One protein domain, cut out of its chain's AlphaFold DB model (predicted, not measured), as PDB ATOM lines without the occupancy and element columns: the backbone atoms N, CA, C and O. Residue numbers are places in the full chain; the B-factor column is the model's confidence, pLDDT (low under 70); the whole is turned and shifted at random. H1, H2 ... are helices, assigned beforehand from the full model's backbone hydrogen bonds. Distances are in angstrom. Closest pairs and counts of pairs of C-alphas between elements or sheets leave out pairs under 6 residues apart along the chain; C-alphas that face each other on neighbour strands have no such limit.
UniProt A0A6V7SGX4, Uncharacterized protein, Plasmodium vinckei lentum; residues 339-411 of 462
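This is residues 339 to 411 of the 462 residues of an uncharacterized protein of Plasmodium vinckei lentum (UniProt A0A6V7SGX4). Two straight helices, H1 and the longer H2, meet at their ends in an L, with residues 339 to 351 and 353 to 360 sticking out as its free part. Past the other end of H2 the chain folds into the short helix H3, and a long link then turns back and leads to a free tail, residues 404 to 411, with the small helix H4. The printed part has 73 residues with four named helices, H1 to H4 in chain order, and no named strand; the class is all helix. It is extended, with a radius of gyration of the C-alphas of 17.7 A, and flat, spanning 54 by 34 by 16 A.

H1, residues 339 to 353, begins with C-alpha 339 at (-13.966, 29.872, -51.348) and is 21.1 A long from first to last C-alpha. H2, residues 355 to 375, is 30.0 A long and ends with C-alpha 375 at (24.599, 43.306, -53.931). H3, residues 384 to 393, is 14.3 A long. H4, residues 406 to 411, is 9.0 A long and ends with C-alpha 411 at (3.494, 51.020, -62.490).

H1 and H2 only just touch, and only at the corner by their tight link, with 3 pairs of C-alphas within 8 A. H1 touches H2 with residues 351 to 352 alone, and H2 touches H1 with residues 357 to 358 alone; the closest C-alphas of the two helices, those of Trp 352 and Lys 358, are 5.4 A apart. The lines of H1 and H2 are about perpendicular, at 88 degrees. H3 and H4 touch no helix. Every O i to N i+4 pair is within hydrogen-bond range in H1, H2 and H3; in H4 1 of 2 is.

The C-alphas farthest apart, those of Glu 339 and Gly 395, are 55.4 A apart. The printed part has no cut. The link from H2 to H3 is short, and that from H3 to H4, residues 394 to 405, is long. The mean pLDDT of the printed part is 83.0; residues 401 to 411 are under 70.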
ATOM      1  N   GLU A 339     -14.226  31.175 -51.967       89.06
ATOM      2  CA  GLU A 339     -13.966  29.872 -51.348       89.06
ATOM      3  C   GLU A 339     -12.572  29.340 -51.659       89.06
ATOM      4  O   GLU A 339     -11.841  28.928 -50.761       89.06
ATOM      5  N   ARG A 340     -12.150  29.400 -52.929       88.50
ATOM      6  CA  ARG A 340     -10.807  28.964 -53.312       88.50
ATOM      7  C   ARG A 340      -9.735  29.820 -52.640       88.50
ATOM      8  O   ARG A 340      -8.704  29.288 -52.238       88.50
ATOM      9  N   ARG A 341      -9.962  31.130 -52.492       89.06
ATOM     10  CA  ARG A 341      -9.053  32.020 -51.750       89.06
ATOM     11  C   ARG A 341      -8.987  31.653 -50.266       89.06
ATOM     12  O   ARG A 341      -7.879  31.614 -49.739       89.06
ATOM     13  N   LYS A 342     -10.125  31.341 -49.630       92.81
ATOM     14  CA  LYS A 342     -10.183  30.852 -48.239       92.81
ATOM     15  C   LYS A 342      -9.395  29.547 -48.087       92.81
ATOM     16  O   LYS A 342      -8.417  29.536 -47.352       92.81
ATOM     17  N   LYS A 343      -9.679  28.531 -48.913       94.31
ATOM     18  CA  LYS A 343      -8.942  27.249 -48.928       94.31
ATOM     19  C   LYS A 343      -7.428  27.447 -49.083       94.31
ATOM     20  O   LYS A 343      -6.648  26.875 -48.331       94.31
ATOM     21  N   ILE A 344      -6.992  28.296 -50.021       90.81
ATOM     22  CA  ILE A 344      -5.562  28.619 -50.193       90.81
ATOM     23  C   ILE A 344      -4.996  29.292 -48.937       90.81
ATOM     24  O   ILE A 344      -3.899  28.942 -48.504       90.81
ATOM     25  N   SER A 345      -5.719  30.252 -48.359       93.25
ATOM     26  CA  SER A 345      -5.297  30.926 -47.133       93.25
ATOM     27  C   SER A 345      -5.144  29.945 -45.975       93.25
ATOM     28  O   SER A 345      -4.186  30.068 -45.217       93.25
ATOM     29  N   ASP A 346      -6.057  28.991 -45.830       95.19
ATOM     30  CA  ASP A 346      -6.041  28.042 -44.720       95.19
ATOM     31  C   ASP A 346      -4.922  27.012 -44.881       95.19
ATOM     32  O   ASP A 346      -4.177  26.784 -43.931       95.19
ATOM     33  N   ILE A 347      -4.673  26.526 -46.104       93.69
ATOM     34  CA  ILE A 347      -3.492  25.701 -46.416       93.69
ATOM     35  C   ILE A 347      -2.197  26.456 -46.089       93.69
ATOM     36  O   ILE A 347      -1.260  25.890 -45.529       93.69
ATOM     37  N   ILE A 348      -2.115  27.744 -46.437       90.81
ATOM     38  CA  ILE A 348      -0.938  28.563 -46.122       90.81
ATOM     39  C   ILE A 348      -0.775  28.694 -44.605       90.81
ATOM     40  O   ILE A 348       0.326  28.477 -44.106       90.81
ATOM     41  N   LYS A 349      -1.846  29.006 -43.864       95.19
ATOM     42  CA  LYS A 349      -1.808  29.080 -42.394       95.19
ATOM     43  C   LYS A 349      -1.370  27.753 -41.776       95.19
ATOM     44  O   LYS A 349      -0.551  27.773 -40.865       95.19
ATOM     45  N   GLN A 350      -1.874  26.627 -42.279       94.25
ATOM     46  CA  GLN A 350      -1.485  25.294 -41.822       94.25
ATOM     47  C   GLN A 350       0.017  25.065 -42.015       94.25
ATOM     48  O   GLN A 350       0.708  24.746 -41.054       94.25
ATOM     49  N   LYS A 351       0.554  25.365 -43.202       93.75
ATOM     50  CA  LYS A 351       2.003  25.285 -43.450       93.75
ATOM     51  C   LYS A 351       2.815  26.214 -42.553       93.75
ATOM     52  O   LYS A 351       3.920  25.870 -42.163       93.75
ATOM     53  N   TRP A 352       2.291  27.385 -42.196       92.56
ATOM     54  CA  TRP A 352       2.967  28.287 -41.254       92.56
ATOM     55  C   TRP A 352       2.961  27.795 -39.804       92.56
ATOM     56  O   TRP A 352       3.805  28.249 -39.030       92.56
ATOM     57  N   ARG A 353       2.049  26.887 -39.434       92.44
ATOM     58  CA  ARG A 353       2.081  26.197 -38.135       92.44
ATOM     59  C   ARG A 353       3.150  25.103 -38.098       92.44
ATOM     60  O   ARG A 353       3.677  24.823 -37.029       92.44
ATOM     61  N   GLU A 354       3.501  24.518 -39.243       94.56
ATOM     62  CA  GLU A 354       4.596  23.549 -39.341       94.56
ATOM     63  C   GLU A 354       5.951  24.240 -39.107       94.56
ATOM     64  O   GLU A 354       6.429  25.032 -39.928       94.56
ATOM     65  N   GLU A 355       6.614  23.911 -37.998       91.88
ATOM     66  CA  GLU A 355       7.856  24.577 -37.589       91.88
ATOM     67  C   GLU A 355       8.993  24.379 -38.612       91.88
ATOM     68  O   GLU A 355       9.759  25.305 -38.893       91.88
ATOM     69  N   GLY A 356       9.065  23.208 -39.253       93.94
ATOM     70  CA  GLY A 356      10.047  22.929 -40.308       93.94
ATOM     71  C   GLY A 356       9.869  23.816 -41.548       93.94
ATOM     72  O   GLY A 356      10.844  24.360 -42.078       93.94
ATOM     73  N   TYR A 357       8.624  24.022 -41.992       93.25
ATOM     74  CA  TYR A 357       8.323  24.913 -43.116       93.25
ATOM     75  C   TYR A 357       8.586  26.378 -42.754       93.25
ATOM     76  O   TYR A 357       9.189  27.112 -43.547       93.25
ATOM     77  N   LYS A 358       8.182  26.800 -41.551       94.19
ATOM     78  CA  LYS A 358       8.392  28.156 -41.034       94.19
ATOM     79  C   LYS A 358       9.876  28.512 -40.963       94.19
ATOM     80  O   LYS A 358      10.266  29.518 -41.556       94.19
ATOM     81  N   LYS A 359      10.711  27.676 -40.332       94.62
ATOM     82  CA  LYS A 359      12.170  27.886 -40.247       94.62
ATOM     83  C   LYS A 359      12.801  27.986 -41.632       94.62
ATOM     84  O   LYS A 359      13.402  29.005 -41.954       94.62
ATOM     85  N   LYS A 360      12.537  27.011 -42.509       95.06
ATOM     86  CA  LYS A 360      13.043  27.011 -43.892       95.06
ATOM     87  C   LYS A 360      12.660  28.277 -44.661       95.06
ATOM     88  O   LYS A 360      13.470  28.825 -45.410       95.06
ATOM     89  N   THR A 361      11.423  28.739 -44.498       92.25
ATOM     90  CA  THR A 361      10.924  29.939 -45.176       92.25
ATOM     91  C   THR A 361      11.577  31.203 -44.614       92.25
ATOM     92  O   THR A 361      12.017  32.052 -45.389       92.25
ATOM     93  N   LEU A 362      11.701  31.322 -43.289       93.19
ATOM     94  CA  LEU A 362      12.374  32.445 -42.631       93.19
ATOM     95  C   LEU A 362      13.867  32.503 -42.968       93.19
ATOM     96  O   LEU A 362      14.375  33.584 -43.264       93.19
ATOM     97  N   ASP A 363      14.549  31.362 -43.004       93.69
ATOM     98  CA  ASP A 363      15.957  31.281 -43.388       93.69
ATOM     99  C   ASP A 363      16.148  31.663 -44.855       93.69
ATOM    100  O   ASP A 363      17.009  32.482 -45.172       93.69
ATOM    101  N   ALA A 364      15.285  31.186 -45.757       92.62
ATOM    102  CA  ALA A 364      15.316  31.604 -47.157       92.62
ATOM    103  C   ALA A 364      15.101  33.123 -47.316       92.62
ATOM    104  O   ALA A 364      15.767  33.760 -48.138       92.62
ATOM    105  N   ILE A 365      14.203  33.719 -46.523       88.56
ATOM    106  CA  ILE A 365      13.984  35.173 -46.494       88.56
ATOM    107  C   ILE A 365      15.233  35.895 -45.970       88.56
ATOM    108  O   ILE A 365      15.681  36.863 -46.590       88.56
ATOM    109  N   ARG A 366      15.820  35.413 -44.868       88.62
ATOM    110  CA  ARG A 366      17.026  35.979 -44.247       88.62
ATOM    111  C   ARG A 366      18.213  35.941 -45.209       88.62
ATOM    112  O   ARG A 366      18.853  36.967 -45.428       88.62
ATOM    113  N   GLU A 367      18.455  34.802 -45.849       89.31
ATOM    114  CA  GLU A 367      19.519  34.625 -46.838       89.31
ATOM    115  C   GLU A 367      19.292  35.480 -48.090       89.31
ATOM    116  O   GLU A 367      20.225  36.100 -48.605       89.31
ATOM    117  N   ASN A 368      18.047  35.609 -48.564       88.12
ATOM    118  CA  ASN A 368      17.743  36.518 -49.669       88.12
ATOM    119  C   ASN A 368      18.026  37.982 -49.294       88.12
ATOM    120  O   ASN A 368      18.558  38.734 -50.111       88.12
ATOM    121  N   TYR A 369      17.708  38.382 -48.061       83.88
ATOM    122  CA  TYR A 369      17.976  39.727 -47.563       83.88
ATOM    123  C   TYR A 369      19.481  40.006 -47.440       83.88
ATOM    124  O   TYR A 369      19.934  41.051 -47.906       83.88
ATOM    125  N   LYS A 370      20.270  39.057 -46.913       87.38
ATOM    126  CA  LYS A 370      21.744  39.141 -46.883       87.38
ATOM    127  C   LYS A 370      22.334  39.302 -48.286       87.38
ATOM    128  O   LYS A 370      23.127  40.211 -48.509       87.38
ATOM    129  N   LYS A 371      21.881  38.497 -49.255       86.75
ATOM    130  CA  LYS A 371      22.306  38.610 -50.662       86.75
ATOM    131  C   LYS A 371      21.993  39.985 -51.254       86.75
ATOM    132  O   LYS A 371      22.829  40.565 -51.933       86.75
ATOM    133  N   ARG A 372      20.808  40.540 -50.975       82.38
ATOM    134  CA  ARG A 372      20.453  41.893 -51.440       82.38
ATOM    135  C   ARG A 372      21.304  42.983 -50.796       82.38
ATOM    136  O   ARG A 372      21.623  43.945 -51.484       82.38
ATOM    137  N   LYS A 373      21.653  42.852 -49.511       84.50
ATOM    138  CA  LYS A 373      22.576  43.783 -48.840       84.50
ATOM    139  C   LYS A 373      23.942  43.770 -49.510       84.50
ATOM    140  O   LYS A 373      24.397  44.828 -49.922       84.50
ATOM    141  N   LEU A 374      24.514  42.580 -49.703       85.62
ATOM    142  CA  LEU A 374      25.796  42.404 -50.389       85.62
ATOM    143  C   LEU A 374      25.777  43.014 -51.795       85.62
ATOM    144  O   LEU A 374      26.650  43.804 -52.127       85.62
ATOM    145  N   ASN A 375      24.738  42.735 -52.587       83.44
ATOM    146  CA  ASN A 375      24.599  43.306 -53.931       83.44
ATOM    147  C   ASN A 375      24.475  44.838 -53.931       83.44
ATOM    148  O   ASN A 375      24.809  45.478 -54.922       83.44
ATOM    149  N   ALA A 376      23.963  45.426 -52.849       80.44
ATOM    150  CA  ALA A 376      23.888  46.872 -52.676       80.44
ATOM    151  C   ALA A 376      25.182  47.471 -52.092       80.44
ATOM    152  O   ALA A 376      25.228  48.678 -51.893       80.44
ATOM    153  N   GLY A 377      26.206  46.664 -51.792       81.69
ATOM    154  CA  GLY A 377      27.434  47.111 -51.131       81.69
ATOM    155  C   GLY A 377      27.285  47.348 -49.623       81.69
ATOM    156  O   GLY A 377      28.126  48.004 -49.025       81.69
ATOM    157  N   LEU A 378      26.216  46.846 -48.998       84.56
ATOM    158  CA  LEU A 378      26.000  46.925 -47.551       84.56
ATOM    159  C   LEU A 378      26.521  45.666 -46.854       84.56
ATOM    160  O   LEU A 378      26.412  44.557 -47.386       84.56
ATOM    161  N   ASN A 379      26.978  45.811 -45.612       83.12
ATOM    162  CA  ASN A 379      27.401  44.682 -44.797       83.12
ATOM    163  C   ASN A 379      26.179  43.805 -44.430       83.12
ATOM    164  O   ASN A 379      25.221  44.303 -43.816       83.12
ATOM    165  N   PRO A 380      26.169  42.505 -44.789       84.38
ATOM    166  CA  PRO A 380      25.031  41.621 -44.560       84.38
ATOM    167  C   PRO A 380      24.744  41.365 -43.077       84.38
ATOM    168  O   PRO A 380      23.571  41.192 -42.716       84.38
ATOM    169  N   ASN A 381      25.792  41.379 -42.250       86.06
ATOM    170  CA  ASN A 381      25.750  41.050 -40.825       86.06
ATOM    171  C   ASN A 381      25.211  42.212 -39.983       86.06
ATOM    172  O   ASN A 381      24.609  41.986 -38.938       86.06
ATOM    173  N   LEU A 382      25.349  43.445 -40.474       83.31
ATOM    174  CA  LEU A 382      24.838  44.642 -39.814       83.31
ATOM    175  C   LEU A 382      23.386  44.918 -40.206       83.31
ATOM    176  O   LEU A 382      22.964  44.694 -41.347       83.31
ATOM    177  N   ASN A 383      22.588  45.441 -39.279       83.44
ATOM    178  CA  ASN A 383      21.250  45.939 -39.587       83.44
ATOM    179  C   ASN A 383      21.324  47.212 -40.471       83.44
ATOM    180  O   ASN A 383      22.402  47.702 -40.810       83.44
ATOM    181  N   TYR A 384      20.177  47.725 -40.929       80.38
ATOM    182  CA  TYR A 384      20.166  48.887 -41.833       80.38
ATOM    183  C   TYR A 384      20.736  50.155 -41.174       80.38
ATOM    184  O   TYR A 384      21.464  50.902 -41.819       80.38
ATOM    185  N   ILE A 385      20.440  50.369 -39.891       81.25
ATOM    186  CA  ILE A 385      20.868  51.548 -39.128       81.25
ATOM    187  C   ILE A 385      22.376  51.492 -38.862       81.25
ATOM    188  O   ILE A 385      23.072  52.473 -39.076       81.25
ATOM    189  N   GLN A 386      22.894  50.329 -38.480       85.44
ATOM    190  CA  GLN A 386      24.320  50.082 -38.279       85.44
ATOM    191  C   GLN A 386      25.109  50.293 -39.571       85.44
ATOM    192  O   GLN A 386      26.142  50.951 -39.553       85.44
ATOM    193  N   ASN A 387      24.593  49.813 -40.708       85.50
ATOM    194  CA  ASN A 387      25.174  50.140 -42.007       85.50
ATOM    195  C   ASN A 387      25.139  51.656 -42.262       85.50
ATOM    196  O   ASN A 387      26.142  52.227 -42.663       85.50
ATOM    197  N   LEU A 388      24.017  52.330 -42.002       85.31
ATOM    198  CA  LEU A 388      23.910  53.779 -42.195       85.31
ATOM    199  C   LEU A 388      24.938  54.556 -41.357       85.31
ATOM    200  O   LEU A 388      25.554  55.486 -41.869       85.31
ATOM    201  N   ILE A 389      25.142  54.154 -40.100       86.62
ATOM    202  CA  ILE A 389      26.145  54.731 -39.198       86.62
ATOM    203  C   ILE A 389      27.559  54.466 -39.727       86.62
ATOM    204  O   ILE A 389      28.340  55.407 -39.822       86.62
ATOM    205  N   MET A 390      27.862  53.232 -40.144       86.75
ATOM    206  CA  MET A 390      29.160  52.861 -40.719       86.75
ATOM    207  C   MET A 390      29.496  53.709 -41.954       86.75
ATOM    208  O   MET A 390      30.580  54.270 -42.052       86.75
ATOM    209  N   PHE A 391      28.551  53.863 -42.882       87.44
ATOM    210  CA  PHE A 391      28.747  54.703 -44.067       87.44
ATOM    211  C   PHE A 391      28.907  56.186 -43.705       87.44
ATOM    212  O   PHE A 391      29.779  56.856 -44.253       87.44
ATOM    213  N   LYS A 392      28.134  56.683 -42.726       87.81
ATOM    214  CA  LYS A 392      28.263  58.058 -42.219       87.81
ATOM    215  C   LYS A 392      29.644  58.320 -41.604       87.81
ATOM    216  O   LYS A 392      30.205  59.379 -41.854       87.81
ATOM    217  N   GLN A 393      30.195  57.370 -40.847       88.88
ATOM    218  CA  GLN A 393      31.551  57.456 -40.281       88.88
ATOM    219  C   GLN A 393      32.633  57.502 -41.366       88.88
ATOM    220  O   GLN A 393      33.635  58.185 -41.202       88.88
ATOM    221  N   LEU A 394      32.406  56.826 -42.493       86.44
ATOM    222  CA  LEU A 394      33.296  56.849 -43.656       86.44
ATOM    223  C   LEU A 394      33.111  58.093 -44.546       86.44
ATOM    224  O   LEU A 394      33.758  58.193 -45.582       86.44
ATOM    225  N   GLY A 395      32.212  59.021 -44.190       83.62
ATOM    226  CA  GLY A 395      31.923  60.221 -44.983       83.62
ATOM    227  C   GLY A 395      31.164  59.954 -46.289       83.62
ATOM    228  O   GLY A 395      31.092  60.828 -47.149       83.62
ATOM    229  N   ILE A 396      30.584  58.760 -46.461       84.06
ATOM    230  CA  ILE A 396      29.925  58.328 -47.703       84.06
ATOM    231  C   ILE A 396      28.431  58.097 -47.445       84.06
ATOM    232  O   ILE A 396      28.009  57.635 -46.385       84.06
ATOM    233  N   SER A 397      27.576  58.384 -48.428       80.00
ATOM    234  CA  SER A 397      26.149  58.064 -48.321       80.00
ATOM    235  C   SER A 397      25.898  56.558 -48.457       80.00
ATOM    236  O   SER A 397      26.320  55.948 -49.440       80.00
ATOM    237  N   ALA A 398      25.140  55.965 -47.529       77.50
ATOM    238  CA  ALA A 398      24.803  54.545 -47.590       77.50
ATOM    239  C   ALA A 398      23.964  54.194 -48.843       77.50
ATOM    240  O   ALA A 398      22.927  54.828 -49.093       77.50
ATOM    241  N   PRO A 399      24.332  53.140 -49.591       77.88
ATOM    242  CA  PRO A 399      23.533  52.635 -50.701       77.88
ATOM    243  C   PRO A 399      22.112  52.233 -50.276       77.88
ATOM    244  O   PRO A 399      21.885  51.583 -49.252       77.88
ATOM    245  N   LYS A 400      21.107  52.575 -51.092       75.50
ATOM    246  CA  LYS A 400      19.709  52.190 -50.833       75.50
ATOM    247  C   LYS A 400      19.448  50.759 -51.313       75.50
ATOM    248  O   LYS A 400      19.494  50.486 -52.505       75.50
ATOM    249  N   MET A 401      19.020  49.874 -50.406       65.56
ATOM    250  CA  MET A 401      18.646  48.480 -50.727       65.56
ATOM    251  C   MET A 401      17.478  48.333 -51.720       65.56
ATOM    252  O   MET A 401      17.284  47.268 -52.308       65.56
ATOM    253  N   ARG A 402      16.639  49.366 -51.878       62.03
ATOM    254  CA  ARG A 402      15.459  49.335 -52.757       62.03
ATOM    255  C   ARG A 402      15.828  49.738 -54.182       62.03
ATOM    256  O   ARG A 402      15.521  50.841 -54.621       62.03
ATOM    257  N   GLN A 403      16.380  48.800 -54.939       53.47
ATOM    258  CA  GLN A 403      16.230  48.821 -56.391       53.47
ATOM    259  C   GLN A 403      14.983  48.004 -56.739       53.47
ATOM    260  O   GLN A 403      15.020  46.784 -56.876       53.47
ATOM    261  N   PHE A 404      13.828  48.670 -56.811       49.88
ATOM    262  CA  PHE A 404      12.717  48.087 -57.560       49.88
ATOM    263  C   PHE A 404      13.161  47.998 -59.024       49.88
ATOM    264  O   PHE A 404      13.688  48.999 -59.516       49.88
ATOM    265  N   PRO A 405      12.949  46.870 -59.727       52.66
ATOM    266  CA  PRO A 405      13.142  46.835 -61.173       52.66
ATOM    267  C   PRO A 405      12.392  48.012 -61.812       52.66
ATOM    268  O   PRO A 405      11.256  48.276 -61.406       52.66
ATOM    269  N   GLU A 406      12.998  48.714 -62.778       52.88
ATOM    270  CA  GLU A 406      12.414  49.891 -63.461       52.88
ATOM    271  C   GLU A 406      10.943  49.656 -63.864       52.88
ATOM    272  O   GLU A 406      10.075  50.495 -63.625       52.88
ATOM    273  N   VAL A 407      10.640  48.431 -64.316       52.31
ATOM    274  CA  VAL A 407       9.309  47.929 -64.714       52.31
ATOM    275  C   VAL A 407       8.233  48.095 -63.625       52.31
ATOM    276  O   VAL A 407       7.044  48.242 -63.912       52.31
ATOM    277  N   HIS A 408       8.617  48.059 -62.347       51.22
ATOM    278  CA  HIS A 408       7.712  48.288 -61.220       51.22
ATOM    279  C   HIS A 408       7.646  49.759 -60.797       51.22
ATOM    280  O   HIS A 408       6.639  50.161 -60.212       51.22
ATOM    281  N   LYS A 409       8.669  50.570 -61.102       55.16
ATOM    282  CA  LYS A 409       8.647  52.020 -60.855       55.16
ATOM    283  C   LYS A 409       7.653  52.715 -61.787       55.16
ATOM    284  O   LYS A 409       6.913  53.578 -61.324       55.16
ATOM    285  N   GLU A 410       7.551  52.294 -63.049       54.84
ATOM    286  CA  GLU A 410       6.559  52.821 -64.005       54.84
ATOM    287  C   GLU A 410       5.114  52.575 -63.549       54.84
ATOM    288  O   GLU A 410       4.296  53.494 -63.527       54.84
ATOM    289  N   LYS A 411       4.816  51.366 -63.051       56.44
ATOM    290  CA  LYS A 411       3.494  51.020 -62.490       56.44
ATOM    291  C   LYS A 411       3.136  51.805 -61.222       56.44
ATOM    292  O   LYS A 411       1.967  51.847 -60.834       56.44
TER     293      LYS A 411